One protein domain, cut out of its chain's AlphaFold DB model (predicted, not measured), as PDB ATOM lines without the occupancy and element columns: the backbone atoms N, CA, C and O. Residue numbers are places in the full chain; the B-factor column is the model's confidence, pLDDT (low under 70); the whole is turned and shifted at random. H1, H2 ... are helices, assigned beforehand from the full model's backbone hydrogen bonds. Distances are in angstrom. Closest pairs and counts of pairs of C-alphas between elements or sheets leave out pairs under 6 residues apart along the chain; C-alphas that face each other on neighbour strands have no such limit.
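This is residues 8 to 174 of the 185 residues of the protein "FH2 domain-containing protein" of Sinocyclocheilus grahami (UniProt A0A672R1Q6). The long helices make a wide, open V: in one arm H3 and H5 lie side by side, with the short H4 at the tip, and the other arm is H6. H2 packs on the first part of H6, H1 crosses H6 farther along, and residues 165 to 174 stick out beyond. The printed part has 167 residues with six named helices, H1 to H6 in chain order, and no named strand: its class is all helix. It is extended, with a radius of gyration of the C-alphas of 27.8 A, and spans 98 by 47 by 18 A.

Start with H5, residues 82 to 121, which touches H3, residues 46 to 73, at a shallow tilt of 13 degrees, opposite ways; their closest C-alphas, of Cys 71 and Lys 83, are 6.6 A apart. H4, residues 76 to 79, meets H5 only through their link. H6, residues 135 to 173, is close to H5 but not clearly touching, about perpendicular at 73 degrees; look at their closest C-alphas, of Ser 119 and Phe 138, 7.1 A apart. With residues 135 to 147 alone H6 touches H2, residues 35 to 42, at a shallow tilt of 7 degrees, opposite ways, closest at the C-alphas of Ser 42 and Asn 136, 4.0 A. With residues 149 to 156 alone it touches H1, residues 8 to 19, closest at the C-alphas of Cys 12 and Trp 153, 6.3 A. Every O i to N i+4 pair is within hydrogen-bond range in H2 and H5, against 6 of 8 in H1, 23 of 24 in H3 and 34 of 35 in H6; H4 is too short for one.

Find C-alpha 82 at (202.688, 208.769, 299.213); from there H5 runs 57.1 A to C-alpha 121. H3 measures 41.9 A, and H6 runs 55.7 A to C-alpha 173 at (277.598, 176.722, 320.290).

The two C-alphas farthest apart, of Ser 75 and Val 174, are 98.8 A apart, and the printed part has no cut. The links H1 to H2 and H5 to H6 are long. Look for pLDDT under 70 at residues 8 to 27 and 171 to 174.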
ATOM      1  N   ARG A   8     251.472 159.810 298.938       52.72
ATOM      2  CA  ARG A   8     250.882 161.061 299.456       52.72
ATOM      3  C   ARG A   8     251.860 161.857 300.320       52.72
ATOM      4  O   ARG A   8     252.008 163.055 300.114       52.72
ATOM      5  N   GLU A   9     252.554 161.195 301.239       55.62
ATOM      6  CA  GLU A   9     253.572 161.830 302.081       55.62
ATOM      7  C   GLU A   9     254.767 162.307 301.242       55.62
ATOM      8  O   GLU A   9     255.281 163.390 301.483       55.62
ATOM      9  N   HIS A  10     255.153 161.577 300.188       59.78
ATOM     10  CA  HIS A  10     256.254 161.982 299.306       59.78
ATOM     11  C   HIS A  10     255.934 163.268 298.527       59.78
ATOM     12  O   HIS A  10     256.782 164.152 298.405       59.78
ATOM     13  N   VAL A  11     254.695 163.402 298.033       58.28
ATOM     14  CA  VAL A  11     254.219 164.651 297.420       58.28
ATOM     15  C   VAL A  11     254.181 165.762 298.468       58.28
ATOM     16  O   VAL A  11     254.709 166.831 298.207       58.28
ATOM     17  N   CYS A  12     253.666 165.527 299.676       54.44
ATOM     18  CA  CYS A  12     253.648 166.548 300.732       54.44
ATOM     19  C   CYS A  12     255.029 166.990 301.234       54.44
ATOM     20  O   CYS A  12     255.147 168.125 301.674       54.44
ATOM     21  N   VAL A  13     256.055 166.141 301.179       56.72
ATOM     22  CA  VAL A  13     257.423 166.503 301.593       56.72
ATOM     23  C   VAL A  13     258.138 167.298 300.496       56.72
ATOM     24  O   VAL A  13     258.805 168.287 300.785       56.72
ATOM     25  N   HIS A  14     257.967 166.923 299.222       58.34
ATOM     26  CA  HIS A  14     258.651 167.592 298.108       58.34
ATOM     27  C   HIS A  14     257.898 168.796 297.528       58.34
ATOM     28  O   HIS A  14     258.528 169.719 297.016       58.34
ATOM     29  N   PHE A  15     256.569 168.830 297.618       58.66
ATOM     30  CA  PHE A  15     255.751 169.913 297.067       58.66
ATOM     31  C   PHE A  15     256.009 171.271 297.744       58.66
ATOM     32  O   PHE A  15     256.165 172.243 297.017       58.66
ATOM     33  N   PRO A  16     256.152 171.400 299.080       53.22
ATOM     34  CA  PRO A  16     256.501 172.672 299.711       53.22
ATOM     35  C   PRO A  16     257.863 173.196 299.248       53.22
ATOM     36  O   PRO A  16     257.974 174.376 298.945       53.22
ATOM     37  N   LEU A  17     258.867 172.319 299.123       54.56
ATOM     38  CA  LEU A  17     260.209 172.664 298.638       54.56
ATOM     39  C   LEU A  17     260.218 173.126 297.171       54.56
ATOM     40  O   LEU A  17     261.092 173.898 296.788       54.56
ATOM     41  N   PHE A  18     259.265 172.655 296.361       51.91
ATOM     42  CA  PHE A  18     259.176 172.974 294.933       51.91
ATOM     43  C   PHE A  18     258.214 174.136 294.622       51.91
ATOM     44  O   PHE A  18     258.413 174.852 293.648       51.91
ATOM     45  N   VAL A  19     257.174 174.334 295.440       51.78
ATOM     46  CA  VAL A  19     256.066 175.276 295.181       51.78
ATOM     47  C   VAL A  19     256.124 176.512 296.078       51.78
ATOM     48  O   VAL A  19     255.592 177.556 295.715       51.78
ATOM     49  N   CYS A  20     256.788 176.438 297.234       54.62
ATOM     50  CA  CYS A  20     256.886 177.559 298.159       54.62
ATOM     51  C   CYS A  20     258.355 177.926 298.395       54.62
ATOM     52  O   CYS A  20     259.063 177.273 299.160       54.62
ATOM     53  N   GLN A  21     258.808 179.021 297.773       57.81
ATOM     54  CA  GLN A  21     260.160 179.574 297.963       57.81
ATOM     55  C   GLN A  21     260.465 179.904 299.442       57.81
ATOM     56  O   GLN A  21     261.623 179.959 299.858       57.81
ATOM     57  N   ASP A  22     259.414 180.055 300.252       60.75
ATOM     58  CA  ASP A  22     259.460 180.330 301.685       60.75
ATOM     59  C   ASP A  22     259.207 179.098 302.570       60.75
ATOM     60  O   ASP A  22     258.985 179.247 303.772       60.75
ATOM     61  N   ALA A  23     259.270 177.875 302.031       62.94
ATOM     62  CA  ALA A  23     259.137 176.658 302.833       62.94
ATOM     63  C   ALA A  23     260.085 176.682 304.051       62.94
ATOM     64  O   ALA A  23     261.284 176.974 303.939       62.94
ATOM     65  N   GLY A  24     259.529 176.416 305.239       60.22
ATOM     66  CA  GLY A  24     260.247 176.523 306.513       60.22
ATOM     67  C   GLY A  24     260.528 177.954 307.007       60.22
ATOM     68  O   GLY A  24     261.407 178.123 307.853       60.22
ATOM     69  N   LYS A  25     259.853 178.986 306.478       68.44
ATOM     70  CA  LYS A  25     259.799 180.350 307.043       68.44
ATOM     71  C   LYS A  25     258.423 180.614 307.663       68.44
ATOM     72  O   LYS A  25     257.432 180.014 307.254       68.44
ATOM     73  N   GLU A  26     258.346 181.552 308.606       64.12
ATOM     74  CA  GLU A  26     257.076 181.966 309.234       64.12
ATOM     75  C   GLU A  26     256.085 182.602 308.240       64.12
ATOM     76  O   GLU A  26     254.883 182.588 308.476       64.12
ATOM     77  N   THR A  27     256.576 183.097 307.099       69.81
ATOM     78  CA  THR A  27     255.781 183.717 306.027       69.81
ATOM     79  C   THR A  27     255.194 182.719 305.024       69.81
ATOM     80  O   THR A  27     254.532 183.133 304.077       69.81
ATOM     81  N   CYS A  28     255.438 181.413 305.186       72.94
ATOM     82  CA  CYS A  28     254.986 180.388 304.243       72.94
ATOM     83  C   CYS A  28     253.446 180.318 304.206       72.94
ATOM     84  O   CYS A  28     252.813 180.027 305.223       72.94
ATOM     85  N   VAL A  29     252.844 180.564 303.037       82.12
ATOM     86  CA  VAL A  29     251.383 180.555 302.832       82.12
ATOM     87  C   VAL A  29     250.939 179.224 302.233       82.12
ATOM     88  O   VAL A  29     251.635 178.621 301.414       82.12
ATOM     89  N   TYR A  30     249.771 178.751 302.661       85.25
ATOM     90  CA  TYR A  30     249.181 177.526 302.145       85.25
ATOM     91  C   TYR A  30     248.906 177.651 300.629       85.25
ATOM     92  O   TYR A  30     248.234 178.596 300.224       85.25
ATOM     93  N   PRO A  31     249.425 176.742 299.776       83.19
ATOM     94  CA  PRO A  31     249.463 176.961 298.324       83.19
ATOM     95  C   PRO A  31     248.210 176.496 297.566       83.19
ATOM     96  O   PRO A  31     248.148 176.652 296.349       83.19
ATOM     97  N   LEU A  32     247.241 175.876 298.242       88.94
ATOM     98  CA  LEU A  32     245.993 175.399 297.636       88.94
ATOM     99  C   LEU A  32     244.807 176.239 298.129       88.94
ATOM    100  O   LEU A  32     244.926 176.895 299.165       88.94
ATOM    101  N   PRO A  33     243.648 176.189 297.444       91.25
ATOM    102  CA  PRO A  33     242.430 176.809 297.947       91.25
ATOM    103  C   PRO A  33     242.112 176.343 299.366       91.25
ATOM    104  O   PRO A  33     242.265 175.159 299.703       91.25
ATOM    105  N   GLU A  34     241.665 177.283 300.192       93.69
ATOM    106  CA  GLU A  34     241.332 177.007 301.578       93.69
ATOM    107  C   GLU A  34     240.226 175.949 301.657       93.69
ATOM    108  O   GLU A  34     239.226 176.047 300.942       93.69
ATOM    109  N   PRO A  35     240.365 174.933 302.529       95.50
ATOM    110  CA  PRO A  35     239.346 173.899 302.644       95.50
ATOM    111  C   PRO A  35     237.949 174.457 302.928       95.50
ATOM    112  O   PRO A  35     236.963 173.954 302.398       95.50
ATOM    113  N   GLN A  36     237.865 175.535 303.709       95.12
ATOM    114  CA  GLN A  36     236.595 176.181 304.020       95.12
ATOM    115  C   GLN A  36     235.916 176.766 302.774       95.12
ATOM    116  O   GLN A  36     234.711 176.596 302.615       95.12
ATOM    117  N   ASP A  37     236.671 177.382 301.865       94.62
ATOM    118  CA  ASP A  37     236.120 177.928 300.621       94.62
ATOM    119  C   ASP A  37     235.621 176.810 299.697       94.62
ATOM    120  O   ASP A  37     234.564 176.930 299.080       94.62
ATOM    121  N   LEU A  38     236.347 175.687 299.645       95.25
ATOM    122  CA  LEU A  38     235.944 174.499 298.889       95.25
ATOM    123  C   LEU A  38     234.667 173.871 299.458       95.25
ATOM    124  O   LEU A  38     233.792 173.467 298.697       95.25
ATOM    125  N   PHE A  39     234.534 173.831 300.784       95.25
ATOM    126  CA  PHE A  39     233.309 173.381 301.439       95.25
ATOM    127  C   PHE A  39     232.126 174.307 301.119       95.25
ATOM    128  O   PHE A  39     231.063 173.848 300.720       95.25
ATOM    129  N   LEU A  40     232.306 175.627 301.197       94.25
ATOM    130  CA  LEU A  40     231.245 176.568 300.819       94.25
ATOM    131  C   LEU A  40     230.848 176.422 299.342       94.25
ATOM    132  O   LEU A  40     229.664 176.484 299.009       94.25
ATOM    133  N   ALA A  41     231.819 176.181 298.460       92.06
ATOM    134  CA  ALA A  41     231.563 175.914 297.051       92.06
ATOM    135  C   ALA A  41     230.820 174.582 296.822       92.06
ATOM    136  O   ALA A  41     230.002 174.507 295.903       92.06
ATOM    137  N   SER A  42     231.049 173.551 297.650       93.81
ATOM    138  CA  SER A  42     230.333 172.268 297.548       93.81
ATOM    139  C   SER A  42     228.866 172.363 297.955       93.81
ATOM    140  O   SER A  42     228.045 171.600 297.448       93.81
ATOM    141  N   GLU A  43     228.532 173.304 298.838       92.31
ATOM    142  CA  GLU A  43     227.158 173.549 299.290       92.31
ATOM    143  C   GLU A  43     226.381 174.499 298.366       92.31
ATOM    144  O   GLU A  43     225.175 174.696 298.536       92.31
ATOM    145  N   MET A  44     227.046 175.093 297.370       86.44
ATOM    146  CA  MET A  44     226.425 176.056 296.471       86.44
ATOM    147  C   MET A  44     225.422 175.378 295.529       86.44
ATOM    148  O   MET A  44     225.762 174.472 294.768       86.44
ATOM    149  N   LYS A  45     224.183 175.879 295.533       80.50
ATOM    150  CA  LYS A  45     223.110 175.458 294.624       80.50
ATOM    151  C   LYS A  45     222.675 176.642 293.782       80.50
ATOM    152  O   LYS A  45     222.130 177.623 294.289       80.50
ATOM    153  N   PHE A  46     222.933 176.579 292.482       75.06
ATOM    154  CA  PHE A  46     222.631 177.684 291.573       75.06
ATOM    155  C   PHE A  46     221.124 177.975 291.488       75.06
ATOM    156  O   PHE A  46     220.704 179.118 291.296       75.06
ATOM    157  N   GLU A  47     220.307 176.949 291.706       80.25
ATOM    158  CA  GLU A  47     218.848 176.990 291.693       80.25
ATOM    159  C   GLU A  47     218.278 177.820 292.848       80.25
ATOM    160  O   GLU A  47     217.212 178.431 292.702       80.25
ATOM    161  N   ASP A  48     218.985 177.875 293.981       84.94
ATOM    162  CA  ASP A  48     218.561 178.617 295.166       84.94
ATOM    163  C   ASP A  48     218.557 180.125 294.883       84.94
ATOM    164  O   ASP A  48     217.545 180.789 295.109       84.94
ATOM    165  N   PHE A  49     219.610 180.646 294.240       80.06
ATOM    166  CA  PHE A  49     219.668 182.055 293.830       80.06
ATOM    167  C   PHE A  49     218.542 182.422 292.863       80.06
ATOM    168  O   PHE A  49     217.921 183.478 292.974       80.06
ATOM    169  N   GLN A  50     218.241 181.538 291.911       81.06
ATOM    170  CA  GLN A  50     217.142 181.769 290.978       81.06
ATOM    171  C   GLN A  50     215.782 181.774 291.687       81.06
ATOM    172  O   GLN A  50     214.897 182.551 291.320       81.06
ATOM    173  N   ARG A  51     215.593 180.908 292.691       87.62
ATOM    174  CA  ARG A  51     214.372 180.860 293.504       87.62
ATOM    175  C   ARG A  51     214.190 182.143 294.310       87.62
ATOM    176  O   ARG A  51     213.093 182.703 294.280       87.62
ATOM    177  N   ASP A  52     215.245 182.629 294.952       87.56
ATOM    178  CA  ASP A  52     215.191 183.849 295.760       87.56
ATOM    179  C   ASP A  52     214.885 185.083 294.905       87.56
ATOM    180  O   ASP A  52     214.030 185.890 295.270       87.56
ATOM    181  N   LEU A  53     215.467 185.180 293.705       84.69
ATOM    182  CA  LEU A  53     215.153 186.251 292.753       84.69
ATOM    183  C   LEU A  53     213.691 186.225 292.297       84.69
ATOM    184  O   LEU A  53     213.047 187.272 292.208       84.69
ATOM    185  N   ARG A  54     213.136 185.035 292.018       87.88
ATOM    186  CA  ARG A  54     211.711 184.897 291.672       87.88
ATOM    187  C   ARG A  54     210.812 185.350 292.819       87.88
ATOM    188  O   ARG A  54     209.812 186.020 292.565       87.88
ATOM    189  N   LYS A  55     211.174 185.013 294.061       91.50
ATOM    190  CA  LYS A  55     210.442 185.444 295.259       91.50
ATOM    191  C   LYS A  55     210.478 186.966 295.409       91.50
ATOM    192  O   LYS A  55     209.418 187.577 295.459       91.50
ATOM    193  N   GLN A  56     211.662 187.578 295.358       89.25
ATOM    194  CA  GLN A  56     211.813 189.036 295.456       89.25
ATOM    195  C   GLN A  56     211.016 189.781 294.377       89.25
ATOM    196  O   GLN A  56     210.372 190.786 294.663       89.25
ATOM    197  N   ARG A  57     210.994 189.266 293.140       89.25
ATOM    198  CA  ARG A  57     210.188 189.850 292.059       89.25
ATOM    199  C   ARG A  57     208.686 189.751 292.326       89.25
ATOM    200  O   ARG A  57     207.951 190.683 292.015       89.25
ATOM    201  N   LYS A  58     208.225 188.637 292.898       93.44
ATOM    202  CA  LYS A  58     206.819 188.468 293.283       93.44
ATOM    203  C   LYS A  58     206.425 189.456 294.383       93.44
ATOM    204  O   LYS A  58     205.379 190.087 294.263       93.44
ATOM    205  N   ASP A  59     207.270 189.616 295.397       93.69
ATOM    206  CA  ASP A  59     207.032 190.544 296.507       93.69
ATOM    207  C   ASP A  59     207.004 192.003 296.010       93.69
ATOM    208  O   ASP A  59     206.128 192.776 296.396       93.69
ATOM    209  N   LEU A  60     207.886 192.360 295.067       93.81
ATOM    210  CA  LEU A  60     207.886 193.678 294.425       93.81
ATOM    211  C   LEU A  60     206.602 193.938 293.622       93.81
ATOM    212  O   LEU A  60     206.015 195.012 293.736       93.81
ATOM    213  N   ASN A  61     206.137 192.955 292.846       93.69
ATOM    214  CA  ASN A  61     204.885 193.077 292.096       93.69
ATOM    215  C   ASN A  61     203.678 193.257 293.030       93.69
ATOM    216  O   ASN A  61     202.788 194.048 292.733       93.69
ATOM    217  N   ALA A  62     203.654 192.550 294.165       96.44
ATOM    218  CA  ALA A  62     202.608 192.716 295.170       96.44
ATOM    219  C   ALA A  62     202.636 194.125 295.787       96.44
ATOM    220  O   ALA A  62     201.591 194.758 295.911       96.44
ATOM    221  N   CYS A  63     203.826 194.647 296.101       95.31
ATOM    222  CA  CYS A  63     204.004 196.012 296.602       95.31
ATOM    223  C   CYS A  63     203.543 197.068 295.582       95.31
ATOM    224  O   CYS A  63     202.855 198.023 295.947       95.31
ATOM    225  N   SER A  64     203.857 196.869 294.299       94.88
ATOM    226  CA  SER A  64     203.388 197.733 293.212       94.88
ATOM    227  C   SER A  64     201.864 197.730 293.096       94.88
ATOM    228  O   SER A  64     201.264 198.797 293.019       94.88
ATOM    229  N   ALA A  65     201.233 196.553 293.124       96.75
ATOM    230  CA  ALA A  65     199.780 196.435 293.039       96.75
ATOM    231  C   ALA A  65     199.078 197.087 294.240       96.75
ATOM    232  O   ALA A  65     198.026 197.700 294.088       96.75
ATOM    233  N   GLU A  66     199.652 196.977 295.439       96.56
ATOM    234  CA  GLU A  66     199.091 197.630 296.621       96.56
ATOM    235  C   GLU A  66     199.246 199.154 296.564       96.56
ATOM    236  O   GLU A  66     198.316 199.882 296.895       96.56
ATOM    237  N   THR A  67     200.386 199.637 296.062       96.25
ATOM    238  CA  THR A  67     200.607 201.069 295.809       96.25
ATOM    239  C   THR A  67     199.563 201.616 294.839       96.25
ATOM    240  O   THR A  67     198.956 202.648 295.106       96.25
ATOM    241  N   GLU A  68     199.307 200.898 293.744       96.00
ATOM    242  CA  GLU A  68     198.301 201.276 292.752       96.00
ATOM    243  C   GLU A  68     196.895 201.343 293.360       96.00
ATOM    244  O   GLU A  68     196.178 202.319 293.143       96.00
ATOM    245  N   LYS A  69     196.509 200.361 294.185       96.69
ATOM    246  CA  LYS A  69     195.218 200.398 294.890       96.69
ATOM    247  C   LYS A  69     195.091 201.626 295.777       96.69
ATOM    248  O   LYS A  69     194.068 202.296 295.701       96.69
ATOM    249  N   VAL A  70     196.105 201.919 296.597       95.94
ATOM    250  CA  VAL A  70     196.094 203.085 297.494       95.94
ATOM    251  C   VAL A  70     195.945 204.373 296.686       95.94
ATOM    252  O   VAL A  70     195.108 205.208 297.021       95.94
ATOM    253  N   CYS A  71     196.679 204.510 295.580       94.50
ATOM    254  CA  CYS A  71     196.558 205.657 294.683       94.50
ATOM    255  C   CYS A  71     195.163 205.769 294.044       94.50
ATOM    256  O   CYS A  71     194.635 206.869 293.959       94.50
ATOM    257  N   ASN A  72     194.547 204.653 293.642       94.94
ATOM    258  CA  ASN A  72     193.239 204.644 292.978       94.94
ATOM    259  C   ASN A  72     192.060 204.944 293.917       94.94
ATOM    260  O   ASN A  72     191.039 205.455 293.462       94.94
ATOM    261  N   VAL A  73     192.161 204.598 295.206       96.00
ATOM    262  CA  VAL A  73     191.097 204.876 296.195       96.00
ATOM    263  C   VAL A  73     191.226 206.250 296.849       96.00
ATOM    264  O   VAL A  73     190.292 206.699 297.512       96.00
ATOM    265  N   SER A  74     192.376 206.908 296.693       93.69
ATOM    266  CA  SER A  74     192.644 208.220 297.281       93.69
ATOM    267  C   SER A  74     192.134 209.344 296.380       93.69
ATOM    268  O   SER A  74     192.190 209.249 295.156       93.69
ATOM    269  N   SER A  75     191.657 210.436 296.979       94.25
ATOM    270  CA  SER A  75     191.390 211.679 296.252       94.25
ATOM    271  C   SER A  75     192.698 212.395 295.912       94.25
ATOM    272  O   SER A  75     193.685 212.269 296.638       94.25
ATOM    273  N   GLU A  76     192.704 213.186 294.835       92.75
ATOM    274  CA  GLU A  76     193.903 213.881 294.333       92.75
ATOM    275  C   GLU A  76     194.604 214.726 295.415       92.75
ATOM    276  O   GLU A  76     195.826 214.715 295.536       92.75
ATOM    277  N   GLU A  77     193.827 215.381 296.280       94.12
ATOM    278  CA  GLU A  77     194.320 216.209 297.390       94.12
ATOM    279  C   GLU A  77     195.072 215.413 298.476       94.12
ATOM    280  O   GLU A  77     195.795 215.994 299.288       94.12
ATOM    281  N   HIS A  78     194.907 214.087 298.514       93.00
ATOM    282  CA  HIS A  78     195.494 213.189 299.517       93.00
ATOM    283  C   HIS A  78     196.494 212.185 298.931       93.00
ATOM    284  O   HIS A  78     197.034 211.357 299.663       93.00
ATOM    285  N   LEU A  79     196.763 212.250 297.625       93.12
ATOM    286  CA  LEU A  79     197.667 211.316 296.955       93.12
ATOM    287  C   LEU A  79     199.133 211.532 297.349       93.12
ATOM    288  O   LEU A  79     199.903 210.576 297.503       93.12
ATOM    289  N   GLN A  80     199.528 212.794 297.504       94.81
ATOM    290  CA  GLN A  80     200.901 213.157 297.827       94.81
ATOM    291  C   GLN A  80     201.106 213.334 299.330       94.81
ATOM    292  O   GLN A  80     200.219 213.827 300.025       94.81
ATOM    293  N   PRO A  81     202.280 212.942 299.861       94.81
ATOM    294  CA  PRO A  81     203.509 212.537 299.156       94.81
ATOM    295  C   PRO A  81     203.650 211.019 298.934       94.81
ATOM    296  O   PRO A  81     204.739 210.547 298.600       94.81
ATOM    297  N   PHE A  82     202.610 210.232 299.231       95.94
ATOM    298  CA  PHE A  82     202.688 208.769 299.213       95.94
ATOM    299  C   PHE A  82     203.046 208.242 297.823       95.94
ATOM    300  O   PHE A  82     203.994 207.463 297.707       95.94
ATOM    301  N   LYS A  83     202.328 208.697 296.787       95.00
ATOM    302  CA  LYS A  83     202.539 208.253 295.406       95.00
ATOM    303  C   LYS A  83     203.972 208.498 294.956       95.00
ATOM    304  O   LYS A  83     204.640 207.539 294.585       95.00
ATOM    305  N   ASP A  84     204.469 209.730 295.069       96.50
ATOM    306  CA  ASP A  84     205.810 210.074 294.584       96.50
ATOM    307  C   ASP A  84     206.892 209.255 295.295       96.50
ATOM    308  O   ASP A  84     207.787 208.693 294.662       96.50
ATOM    309  N   LYS A  85     206.786 209.116 296.623       96.88
ATOM    310  CA  LYS A  85     207.752 208.332 297.404       96.88
ATOM    311  C   LYS A  85     207.710 206.849 297.051       96.88
ATOM    312  O   LYS A  85     208.765 206.212 296.991       96.88
ATOM    313  N   MET A  86     206.521 206.289 296.835       96.50
ATOM    314  CA  MET A  86     206.386 204.886 296.457       96.50
ATOM    315  C   MET A  86     206.825 204.631 295.020       96.50
ATOM    316  O   MET A  86     207.508 203.639 294.782       96.50
ATOM    317  N   GLU A  87     206.529 205.518 294.075       95.00
ATOM    318  CA  GLU A  87     207.013 205.411 292.696       95.00
ATOM    319  C   GLU A  87     208.543 205.504 292.626       95.00
ATOM    320  O   GLU A  87     209.182 204.684 291.956       95.00
ATOM    321  N   GLU A  88     209.159 206.427 293.374       96.50
ATOM    322  CA  GLU A  88     210.618 206.524 293.481       96.50
ATOM    323  C   GLU A  88     211.216 205.239 294.076       96.50
ATOM    324  O   GLU A  88     212.186 204.681 293.545       96.50
ATOM    325  N   PHE A  89     210.627 204.737 295.165       95.69
ATOM    326  CA  PHE A  89     211.046 203.493 295.805       95.69
ATOM    327  C   PHE A  89     210.935 202.297 294.851       95.69
ATOM    328  O   PHE A  89     211.922 201.585 294.647       95.69
ATOM    329  N   LEU A  90     209.772 202.094 294.228       94.88
ATOM    330  CA  LEU A  90     209.507 200.982 293.315       94.88
ATOM    331  C   LEU A  90     210.429 201.034 292.098       94.88
ATOM    332  O   LEU A  90     210.995 200.009 291.721       94.88
ATOM    333  N   THR A  91     210.663 202.221 291.534       94.00
ATOM    334  CA  THR A  91     211.591 202.411 290.410       94.00
ATOM    335  C   THR A  91     213.008 201.994 290.793       94.00
ATOM    336  O   THR A  91     213.647 201.205 290.090       94.00
ATOM    337  N   ARG A  92     213.502 202.464 291.947       94.38
ATOM    338  CA  ARG A  92     214.841 202.120 292.447       94.38
ATOM    339  C   ARG A  92     214.985 200.631 292.734       94.38
ATOM    340  O   ARG A  92     216.000 200.037 292.369       94.38
ATOM    341  N   VAL A  93     214.004 200.027 293.401       91.69
ATOM    342  CA  VAL A  93     214.045 198.601 293.750       91.69
ATOM    343  C   VAL A  93     213.938 197.740 292.498       91.69
ATOM    344  O   VAL A  93     214.725 196.810 292.353       91.69
ATOM    345  N   ASN A  94     213.063 198.079 291.549       89.69
ATOM    346  CA  ASN A  94     212.928 197.339 290.297       89.69
ATOM    347  C   ASN A  94     214.223 197.376 289.473       89.69
ATOM    348  O   ASN A  94     214.722 196.330 289.059       89.69
ATOM    349  N   ALA A  95     214.829 198.557 289.313       90.94
ATOM    350  CA  ALA A  95     216.114 198.697 288.631       90.94
ATOM    351  C   ALA A  95     217.215 197.854 289.300       90.94
ATOM    352  O   ALA A  95     217.943 197.129 288.618       90.94
ATOM    353  N   LYS A  96     217.301 197.878 290.639       89.81
ATOM    354  CA  LYS A  96     218.244 197.040 291.398       89.81
ATOM    355  C   LYS A  96     217.961 195.548 291.225       89.81
ATOM    356  O   LYS A  96     218.894 194.795 290.965       89.81
ATOM    357  N   CYS A  97     216.708 195.112 291.327       86.56
ATOM    358  CA  CYS A  97     216.325 193.714 291.129       86.56
ATOM    359  C   CYS A  97     216.692 193.220 289.725       86.56
ATOM    360  O   CYS A  97     217.248 192.132 289.595       86.56
ATOM    361  N   ILE A  98     216.436 194.017 288.683       87.31
ATOM    362  CA  ILE A  98     216.809 193.684 287.300       87.31
ATOM    363  C   ILE A  98     218.331 193.585 287.161       87.31
ATOM    364  O   ILE A  98     218.831 192.606 286.608       87.31
ATOM    365  N   ALA A  99     219.076 194.556 287.695       89.50
ATOM    366  CA  ALA A  99     220.534 194.553 287.643       89.50
ATOM    367  C   ALA A  99     221.134 193.332 288.361       89.50
ATOM    368  O   ALA A  99     221.997 192.651 287.807       89.50
ATOM    369  N   VAL A 100     220.646 193.011 289.563       86.56
ATOM    370  CA  VAL A 100     221.074 191.829 290.325       86.56
ATOM    371  C   VAL A 100     220.708 190.544 289.583       86.56
ATOM    372  O   VAL A 100     221.545 189.651 289.473       86.56
ATOM    373  N   PHE A 101     219.504 190.457 289.013       85.06
ATOM    374  CA  PHE A 101     219.086 189.307 288.214       85.06
ATOM    375  C   PHE A 101     220.007 189.085 287.008       85.06
ATOM    376  O   PHE A 101     220.470 187.967 286.795       85.06
ATOM    377  N   LEU A 102     220.311 190.140 286.247       86.56
ATOM    378  CA  LEU A 102     221.223 190.074 285.102       86.56
ATOM    379  C   LEU A 102     222.639 189.677 285.533       86.56
ATOM    380  O   LEU A 102     223.230 188.779 284.936       86.56
ATOM    381  N   CYS A 103     223.161 190.298 286.592       85.31
ATOM    382  CA  CYS A 103     224.481 189.995 287.141       85.31
ATOM    383  C   CYS A 103     224.585 188.527 287.573       85.31
ATOM    384  O   CYS A 103     225.548 187.843 287.227       85.31
ATOM    385  N   ILE A 104     223.565 188.015 288.268       82.56
ATOM    386  CA  ILE A 104     223.505 186.614 288.673       82.56
ATOM    387  C   ILE A 104     223.389 185.717 287.440       82.56
ATOM    388  O   ILE A 104     224.168 184.787 287.329       82.56
ATOM    389  N   GLN A 105     222.517 185.992 286.470       81.69
ATOM    390  CA  GLN A 105     222.384 185.158 285.263       81.69
ATOM    391  C   GLN A 105     223.685 185.060 284.453       81.69
ATOM    392  O   GLN A 105     224.143 183.960 284.145       81.69
ATOM    393  N   ILE A 106     224.310 186.199 284.144       83.81
ATOM    394  CA  ILE A 106     225.584 186.249 283.411       83.81
ATOM    395  C   ILE A 106     226.684 185.585 284.244       83.81
ATOM    396  O   ILE A 106     227.438 184.746 283.752       83.81
ATOM    397  N   GLY A 107     226.751 185.927 285.532       82.75
ATOM    398  CA  GLY A 107     227.736 185.395 286.459       82.75
ATOM    399  C   GLY A 107     227.611 183.890 286.672       82.75
ATOM    400  O   GLY A 107     228.638 183.231 286.804       82.75
ATOM    401  N   LEU A 108     226.391 183.353 286.699       81.88
ATOM    402  CA  LEU A 108     226.102 181.926 286.785       81.88
ATOM    403  C   LEU A 108     226.514 181.232 285.497       81.88
ATOM    404  O   LEU A 108     227.298 180.300 285.567       81.88
ATOM    405  N   ARG A 109     226.094 181.729 284.327       81.56
ATOM    406  CA  ARG A 109     226.472 181.134 283.036       81.56
ATOM    407  C   ARG A 109     227.993 181.030 282.883       81.56
ATOM    408  O   ARG A 109     228.491 179.966 282.528       81.56
ATOM    409  N   ASN A 110     228.723 182.099 283.199       84.25
ATOM    410  CA  ASN A 110     230.184 182.100 283.115       84.25
ATOM    411  C   ASN A 110     230.819 181.132 284.125       84.25
ATOM    412  O   ASN A 110     231.720 180.379 283.768       84.25
ATOM    413  N   LYS A 111     230.341 181.115 285.379       84.00
ATOM    414  CA  LYS A 111     230.856 180.199 286.410       84.00
ATOM    415  C   LYS A 111     230.555 178.741 286.084       84.00
ATOM    416  O   LYS A 111     231.437 177.910 286.245       84.00
ATOM    417  N   THR A 112     229.354 178.438 285.599       84.19
ATOM    418  CA  THR A 112     228.966 177.100 285.146       84.19
ATOM    419  C   THR A 112     229.843 176.651 283.985       84.19
ATOM    420  O   THR A 112     230.340 175.534 284.021       84.19
ATOM    421  N   HIS A 113     230.105 177.516 283.001       86.31
ATOM    422  CA  HIS A 113     231.003 177.191 281.890       86.31
ATOM    423  C   HIS A 113     232.407 176.812 282.378       86.31
ATOM    424  O   HIS A 113     232.877 175.713 282.104       86.31
ATOM    425  N   ILE A 114     233.038 177.687 283.169       89.00
ATOM    426  CA  ILE A 114     234.382 177.453 283.721       89.00
ATOM    427  C   ILE A 114     234.401 176.190 284.591       89.00
ATOM    428  O   ILE A 114     235.345 175.407 284.545       89.00
ATOM    429  N   PHE A 115     233.353 175.969 285.384       90.12
ATOM    430  CA  PHE A 115     233.223 174.780 286.218       90.12
ATOM    431  C   PHE A 115     233.141 173.495 285.386       90.12
ATOM    432  O   PHE A 115     233.800 172.510 285.714       90.12
ATOM    433  N   LEU A 116     232.368 173.495 284.298       88.12
ATOM    434  CA  LEU A 116     232.263 172.339 283.414       88.12
ATOM    435  C   LEU A 116     233.594 172.064 282.706       88.12
ATOM    436  O   LEU A 116     234.041 170.917 282.712       88.12
ATOM    437  N   GLU A 117     234.280 173.095 282.205       91.38
ATOM    438  CA  GLU A 117     235.637 172.962 281.653       91.38
ATOM    439  C   GLU A 117     236.611 172.365 282.677       91.38
ATOM    440  O   GLU A 117     237.354 171.434 282.367       91.38
ATOM    441  N   LEU A 118     236.562 172.843 283.923       90.94
ATOM    442  CA  LEU A 118     237.371 172.327 285.023       90.94
ATOM    443  C   LEU A 118     237.050 170.854 285.323       90.94
ATOM    444  O   LEU A 118     237.956 170.039 285.507       90.94
ATOM    445  N   SER A 119     235.765 170.495 285.345       90.69
ATOM    446  CA  SER A 119     235.317 169.121 285.580       90.69
ATOM    447  C   SER A 119     235.794 168.169 284.480       90.69
ATOM    448  O   SER A 119     236.253 167.067 284.781       90.69
ATOM    449  N   MET A 120     235.784 168.625 283.221       89.94
ATOM    450  CA  MET A 120     236.311 167.885 282.076       89.94
ATOM    451  C   MET A 120     237.828 167.738 282.156       89.94
ATOM    452  O   MET A 120     238.341 166.634 281.973       89.94
ATOM    453  N   PHE A 121     238.541 168.819 282.480       92.69
ATOM    454  CA  PHE A 121     239.995 168.813 282.634       92.69
ATOM    455  C   PHE A 121     240.450 167.776 283.670       92.69
ATOM    456  O   PHE A 121     241.356 166.987 283.410       92.69
ATOM    457  N   PHE A 122     239.766 167.707 284.816       91.94
ATOM    458  CA  PHE A 122     240.037 166.708 285.853       91.94
ATOM    459  C   PHE A 122     239.335 165.361 285.628       91.94
ATOM    460  O   PHE A 122     239.441 164.471 286.472       91.94
ATOM    461  N   SER A 123     238.643 165.181 284.496       92.94
ATOM    462  CA  SER A 123     237.928 163.949 284.136       92.94
ATOM    463  C   SER A 123     236.940 163.471 285.211       92.94
ATOM    464  O   SER A 123     236.741 162.268 285.407       92.94
ATOM    465  N   VAL A 124     236.317 164.414 285.924       93.00
ATOM    466  CA  VAL A 124     235.319 164.125 286.956       93.00
ATOM    467  C   VAL A 124     234.027 163.692 286.278       93.00
ATOM    468  O   VAL A 124     233.552 164.331 285.342       93.00
ATOM    469  N   LYS A 125     233.452 162.588 286.751       90.50
ATOM    470  CA  LYS A 125     232.191 162.054 286.231       90.50
ATOM    471  C   LYS A 125     231.036 162.412 287.170       90.50
ATOM    472  O   LYS A 125     231.248 162.424 288.384       90.50
ATOM    473  N   PRO A 126     229.831 162.673 286.633       91.31
ATOM    474  CA  PRO A 126     228.646 162.883 287.456       91.31
ATOM    475  C   PRO A 126     228.352 161.645 288.309       91.31
ATOM    476  O   PRO A 126     228.617 160.511 287.891       91.31
ATOM    477  N   LYS A 127     227.804 161.853 289.510       90.75
ATOM    478  CA  LYS A 127     227.335 160.751 290.362       90.75
ATOM    479  C   LYS A 127     226.031 160.161 289.813       90.75
ATOM    480  O   LYS A 127     225.338 160.769 289.001       90.75
ATOM    481  N   ALA A 128     225.678 158.956 290.266       89.88
ATOM    482  CA  ALA A 128     224.422 158.316 289.878       89.88
ATOM    483  C   ALA A 128     223.220 159.217 290.217       89.88
ATOM    484  O   ALA A 128     223.073 159.656 291.355       89.88
ATOM    485  N   GLY A 129     222.371 159.484 289.222       87.12
ATOM    486  CA  GLY A 129     221.226 160.394 289.346       87.12
ATOM    487  C   GLY A 129     221.517 161.853 288.970       87.12
ATOM    488  O   GLY A 129     220.574 162.628 288.828       87.12
ATOM    489  N   GLU A 130     222.778 162.228 288.742       88.38
ATOM    490  CA  GLU A 130     223.149 163.546 288.224       88.38
ATOM    491  C   GLU A 130     223.209 163.534 286.687       88.38
ATOM    492  O   GLU A 130     223.738 162.603 286.079       88.38
ATOM    493  N   LYS A 131     222.675 164.580 286.041       85.81
ATOM    494  CA  LYS A 131     222.809 164.772 284.582       85.81
ATOM    495  C   LYS A 131     224.186 165.314 284.195       85.81
ATOM    496  O   LYS A 131     224.741 164.914 283.179       85.81
ATOM    497  N   GLU A 132     224.712 166.217 285.014       87.62
ATOM    498  CA  GLU A 132     226.008 166.877 284.863       87.62
ATOM    499  C   GLU A 132     226.713 166.879 286.220       87.62
ATOM    500  O   GLU A 132     226.067 166.702 287.254       87.62
ATOM    501  N   VAL A 133     228.035 167.054 286.226       90.50
ATOM    502  CA  VAL A 133     228.802 167.132 287.476       90.50
ATOM    503  C   VAL A 133     228.257 168.291 288.309       90.50
ATOM    504  O   VAL A 133     228.151 169.411 287.818       90.50
ATOM    505  N   SER A 134     227.905 168.040 289.567       90.50
ATOM    506  CA  SER A 134     227.492 169.106 290.482       90.50
ATOM    507  C   SER A 134     228.701 169.753 291.171       90.50
ATOM    508  O   SER A 134     229.731 169.088 291.359       90.50
ATOM    509  N   PRO A 135     228.593 171.021 291.624       91.56
ATOM    510  CA  PRO A 135     229.598 171.632 292.493       91.56
ATOM    511  C   PRO A 135     229.939 170.746 293.693       91.56
ATOM    512  O   PRO A 135     231.112 170.580 294.009       91.56
ATOM    513  N   ASN A 136     228.943 170.090 294.296       93.56
ATOM    514  CA  ASN A 136     229.156 169.137 295.380       93.56
ATOM    515  C   ASN A 136     230.067 167.970 294.959       93.56
ATOM    516  O   ASN A 136     231.101 167.734 295.582       93.56
ATOM    517  N   THR A 137     229.734 167.282 293.861       93.12
ATOM    518  CA  THR A 137     230.516 166.145 293.345       93.12
ATOM    519  C   THR A 137     231.987 166.498 293.118       93.12
ATOM    520  O   THR A 137     232.858 165.681 293.416       93.12
ATOM    521  N   PHE A 138     232.278 167.709 292.641       93.81
ATOM    522  CA  PHE A 138     233.648 168.165 292.409       93.81
ATOM    523  C   PHE A 138     234.328 168.676 293.691       93.81
ATOM    524  O   PHE A 138     235.403 168.205 294.070       93.81
ATOM    525  N   PHE A 139     233.721 169.652 294.369       95.19
ATOM    526  CA  PHE A 139     234.367 170.388 295.452       95.19
ATOM    527  C   PHE A 139     234.467 169.596 296.753       95.19
ATOM    528  O   PHE A 139     235.405 169.845 297.501       95.19
ATOM    529  N   THR A 140     233.611 168.602 297.014       95.00
ATOM    530  CA  THR A 140     233.786 167.728 298.188       95.00
ATOM    531  C   THR A 140     235.094 166.938 298.105       95.00
ATOM    532  O   THR A 140     235.831 166.869 299.087       95.00
ATOM    533  N   VAL A 141     235.447 166.422 296.921       94.31
ATOM    534  CA  VAL A 141     236.717 165.701 296.715       94.31
ATOM    535  C   VAL A 141     237.908 166.636 296.923       94.31
ATOM    536  O   VAL A 141     238.873 166.286 297.605       94.31
ATOM    537  N   TRP A 142     237.837 167.850 296.373       94.88
ATOM    538  CA  TRP A 142     238.880 168.859 296.559       94.88
ATOM    539  C   TRP A 142     238.988 169.348 298.000       94.88
ATOM    540  O   TRP A 142     240.100 169.553 298.480       94.88
ATOM    541  N   HIS A 143     237.866 169.509 298.697       96.31
ATOM    542  CA  HIS A 143     237.824 169.854 300.112       96.31
ATOM    543  C   HIS A 143     238.547 168.790 300.943       96.31
ATOM    544  O   HIS A 143     239.449 169.129 301.706       96.31
ATOM    545  N   GLU A 144     238.226 167.509 300.755       94.88
ATOM    546  CA  GLU A 144     238.896 166.409 301.458       94.88
ATOM    547  C   GLU A 144     240.395 166.360 301.145       94.88
ATOM    548  O   GLU A 144     241.224 166.203 302.047       94.88
ATOM    549  N   PHE A 145     240.766 166.520 299.872       93.88
ATOM    550  CA  PHE A 145     242.165 166.567 299.460       93.88
ATOM    551  C   PHE A 145     242.911 167.741 300.109       93.88
ATOM    552  O   PHE A 145     243.959 167.529 300.719       93.88
ATOM    553  N   SER A 146     242.361 168.955 300.020       93.44
ATOM    554  CA  SER A 146     242.966 170.170 300.571       93.44
ATOM    555  C   SER A 146     243.060 170.104 302.095       93.44
ATOM    556  O   SER A 146     244.103 170.425 302.651       93.44
ATOM    557  N   SER A 147     242.032 169.615 302.791       94.25
ATOM    558  CA  SER A 147     242.059 169.433 304.249       94.25
ATOM    559  C   SER A 147     243.220 168.541 304.684       94.25
ATOM    560  O   SER A 147     244.063 168.956 305.483       94.25
ATOM    561  N   ASN A 148     243.331 167.355 304.081       92.06
ATOM    562  CA  ASN A 148     244.418 166.420 304.369       92.06
ATOM    563  C   ASN A 148     245.791 167.014 304.014       92.06
ATOM    564  O   ASN A 148     246.742 166.930 304.795       92.06
ATOM    565  N   PHE A 149     245.905 167.640 302.840       89.25
ATOM    566  CA  PHE A 149     247.150 168.254 302.388       89.25
ATOM    567  C   PHE A 149     247.582 169.396 303.317       89.25
ATOM    568  O   PHE A 149     248.759 169.495 303.659       89.25
ATOM    569  N   LYS A 150     246.643 170.219 303.793       89.88
ATOM    570  CA  LYS A 150     246.905 171.326 304.716       89.88
ATOM    571  C   LYS A 150     247.430 170.858 306.064       89.88
ATOM    572  O   LYS A 150     248.343 171.483 306.607       89.88
ATOM    573  N   GLU A 151     246.893 169.771 306.608       90.38
ATOM    574  CA  GLU A 151     247.402 169.186 307.850       90.38
ATOM    575  C   GLU A 151     248.852 168.717 307.713       90.38
ATOM    576  O   GLU A 151     249.689 169.022 308.571       90.38
ATOM    577  N   LEU A 152     249.155 168.018 306.616       87.12
ATOM    578  CA  LEU A 152     250.503 167.546 306.309       87.12
ATOM    579  C   LEU A 152     251.455 168.719 306.065       87.12
ATOM    580  O   LEU A 152     252.498 168.803 306.704       87.12
ATOM    581  N   TRP A 153     251.060 169.687 305.238       85.12
ATOM    582  CA  TRP A 153     251.839 170.894 304.957       85.12
ATOM    583  C   TRP A 153     252.174 171.678 306.236       85.12
ATOM    584  O   TRP A 153     253.320 172.075 306.440       85.12
ATOM    585  N   LYS A 154     251.209 171.841 307.156       86.81
ATOM    586  CA  LYS A 154     251.446 172.491 308.458       86.81
ATOM    587  C   LYS A 154     252.446 171.713 309.311       86.81
ATOM    588  O   LYS A 154     253.243 172.322 310.022       86.81
ATOM    589  N   ARG A 155     252.373 170.379 309.300       86.81
ATOM    590  CA  ARG A 155     253.293 169.512 310.048       86.81
ATOM    591  C   ARG A 155     254.713 169.636 309.506       86.81
ATOM    592  O   ARG A 155     255.612 169.935 310.286       86.81
ATOM    593  N   GLU A 156     254.884 169.488 308.196       83.00
ATOM    594  CA  GLU A 156     256.191 169.553 307.539       83.00
ATOM    595  C   GLU A 156     256.839 170.933 307.695       83.00
ATOM    596  O   GLU A 156     258.003 171.026 308.076       83.00
ATOM    597  N   ASN A 157     256.085 172.027 307.534       82.62
ATOM    598  CA  ASN A 157     256.627 173.372 307.754       82.62
ATOM    599  C   ASN A 157     257.117 173.597 309.189       82.62
ATOM    600  O   ASN A 157     258.150 174.238 309.386       82.62
ATOM    601  N   ARG A 158     256.413 173.062 310.198       84.06
ATOM    602  CA  ARG A 158     256.882 173.132 311.590       84.06
ATOM    603  C   ARG A 158     258.167 172.335 311.791       84.06
ATOM    604  O   ARG A 158     259.071 172.839 312.450       84.06
ATOM    605  N   CYS A 159     258.261 171.133 311.223       83.81
ATOM    606  CA  CYS A 159     259.482 170.328 311.282       83.81
ATOM    607  C   CYS A 159     260.665 171.064 310.635       83.81
ATOM    608  O   CYS A 159     261.704 171.217 311.272       83.81
ATOM    609  N   LEU A 160     260.482 171.622 309.435       82.81
ATOM    610  CA  LEU A 160     261.516 172.396 308.738       82.81
ATOM    611  C   LEU A 160     261.980 173.625 309.532       82.81
ATOM    612  O   LEU A 160     263.176 173.913 309.591       82.81
ATOM    613  N   LEU A 161     261.048 174.350 310.160       82.75
ATOM    614  CA  LEU A 161     261.383 175.504 310.996       82.75
ATOM    615  C   LEU A 161     262.205 175.086 312.227       82.75
ATOM    616  O   LEU A 161     263.207 175.724 312.547       82.75
ATOM    617  N   GLN A 162     261.820 173.989 312.887       84.56
ATOM    618  CA  GLN A 162     262.558 173.439 314.029       84.56
ATOM    619  C   GLN A 162     263.965 172.976 313.636       84.56
ATOM    620  O   GLN A 162     264.926 173.273 314.346       84.56
ATOM    621  N   GLU A 163     264.112 172.297 312.497       83.81
ATOM    622  CA  GLU A 163     265.416 171.869 311.985       83.81
ATOM    623  C   GLU A 163     266.343 173.057 311.703       83.81
ATOM    624  O   GLU A 163     267.530 173.001 312.034       83.81
ATOM    625  N   ARG A 164     265.818 174.156 311.144       79.50
ATOM    626  CA  ARG A 164     266.590 175.391 310.923       79.50
ATOM    627  C   ARG A 164     267.066 176.007 312.233       79.50
ATOM    628  O   ARG A 164     268.263 176.229 312.393       79.50
ATOM    629  N   GLN A 165     266.163 176.190 313.194       82.69
ATOM    630  CA  GLN A 165     266.514 176.737 314.508       82.69
ATOM    631  C   GLN A 165     267.539 175.861 315.245       82.69
ATOM    632  O   GLN A 165     268.433 176.377 315.917       82.69
ATOM    633  N   ALA A 166     267.437 174.533 315.128       84.44
ATOM    634  CA  ALA A 166     268.407 173.609 315.708       84.44
ATOM    635  C   ALA A 166     269.795 173.749 315.058       84.44
ATOM    636  O   ALA A 166     270.799 173.804 315.771       84.44
ATOM    637  N   ARG A 167     269.862 173.866 313.722       80.50
ATOM    638  CA  ARG A 167     271.120 174.099 312.986       80.50
ATOM    639  C   ARG A 167     271.759 175.438 313.351       80.50
ATOM    640  O   ARG A 167     272.968 175.497 313.567       80.50
ATOM    641  N   GLU A 168     270.966 176.497 313.473       78.88
ATOM    642  CA  GLU A 168     271.449 177.810 313.912       78.88
ATOM    643  C   GLU A 168     272.037 177.733 315.327       78.88
ATOM    644  O   GLU A 168     273.200 178.084 315.526       78.88
ATOM    645  N   LYS A 169     271.306 177.171 316.300       77.00
ATOM    646  CA  LYS A 169     271.786 177.002 317.687       77.00
ATOM    647  C   LYS A 169     273.062 176.158 317.780       77.00
ATOM    648  O   LYS A 169     273.974 176.525 318.521       77.00
ATOM    649  N   ALA A 170     273.158 175.077 317.003       72.31
ATOM    650  CA  ALA A 170     274.372 174.266 316.920       72.31
ATOM    651  C   ALA A 170     275.566 175.093 316.413       72.31
ATOM    652  O   ALA A 170     276.654 175.020 316.979       72.31
ATOM    653  N   THR A 171     275.349 175.961 315.422       65.31
ATOM    654  CA  THR A 171     276.393 176.824 314.845       65.31
ATOM    655  C   THR A 171     276.895 177.881 315.843       65.31
ATOM    656  O   THR A 171     278.093 178.155 315.902       65.31
ATOM    657  N   TYR A 172     276.019 178.441 316.688       58.19
ATOM    658  CA  TYR A 172     276.419 179.391 317.740       58.19
ATOM    659  C   TYR A 172     277.185 178.734 318.901       58.19
ATOM    660  O   TYR A 172     278.048 179.378 319.496       58.19
ATOM    661  N   SER A 173     276.930 177.455 319.199       56.12
ATOM    662  CA  SER A 173     277.598 176.722 320.290       56.12
ATOM    663  C   SER A 173     279.051 176.302 320.007       56.12
ATOM    664  O   SER A 173     279.756 175.902 320.928       56.12
ATOM    665  N   VAL A 174     279.522 176.428 318.759       54.22
ATOM    666  CA  VAL A 174     280.875 176.009 318.327       54.22
ATOM    667  C   VAL A 174     281.899 177.163 318.355       54.22
ATOM    668  O   VAL A 174     283.085 176.942 318.120       54.22
TER     669      VAL A 174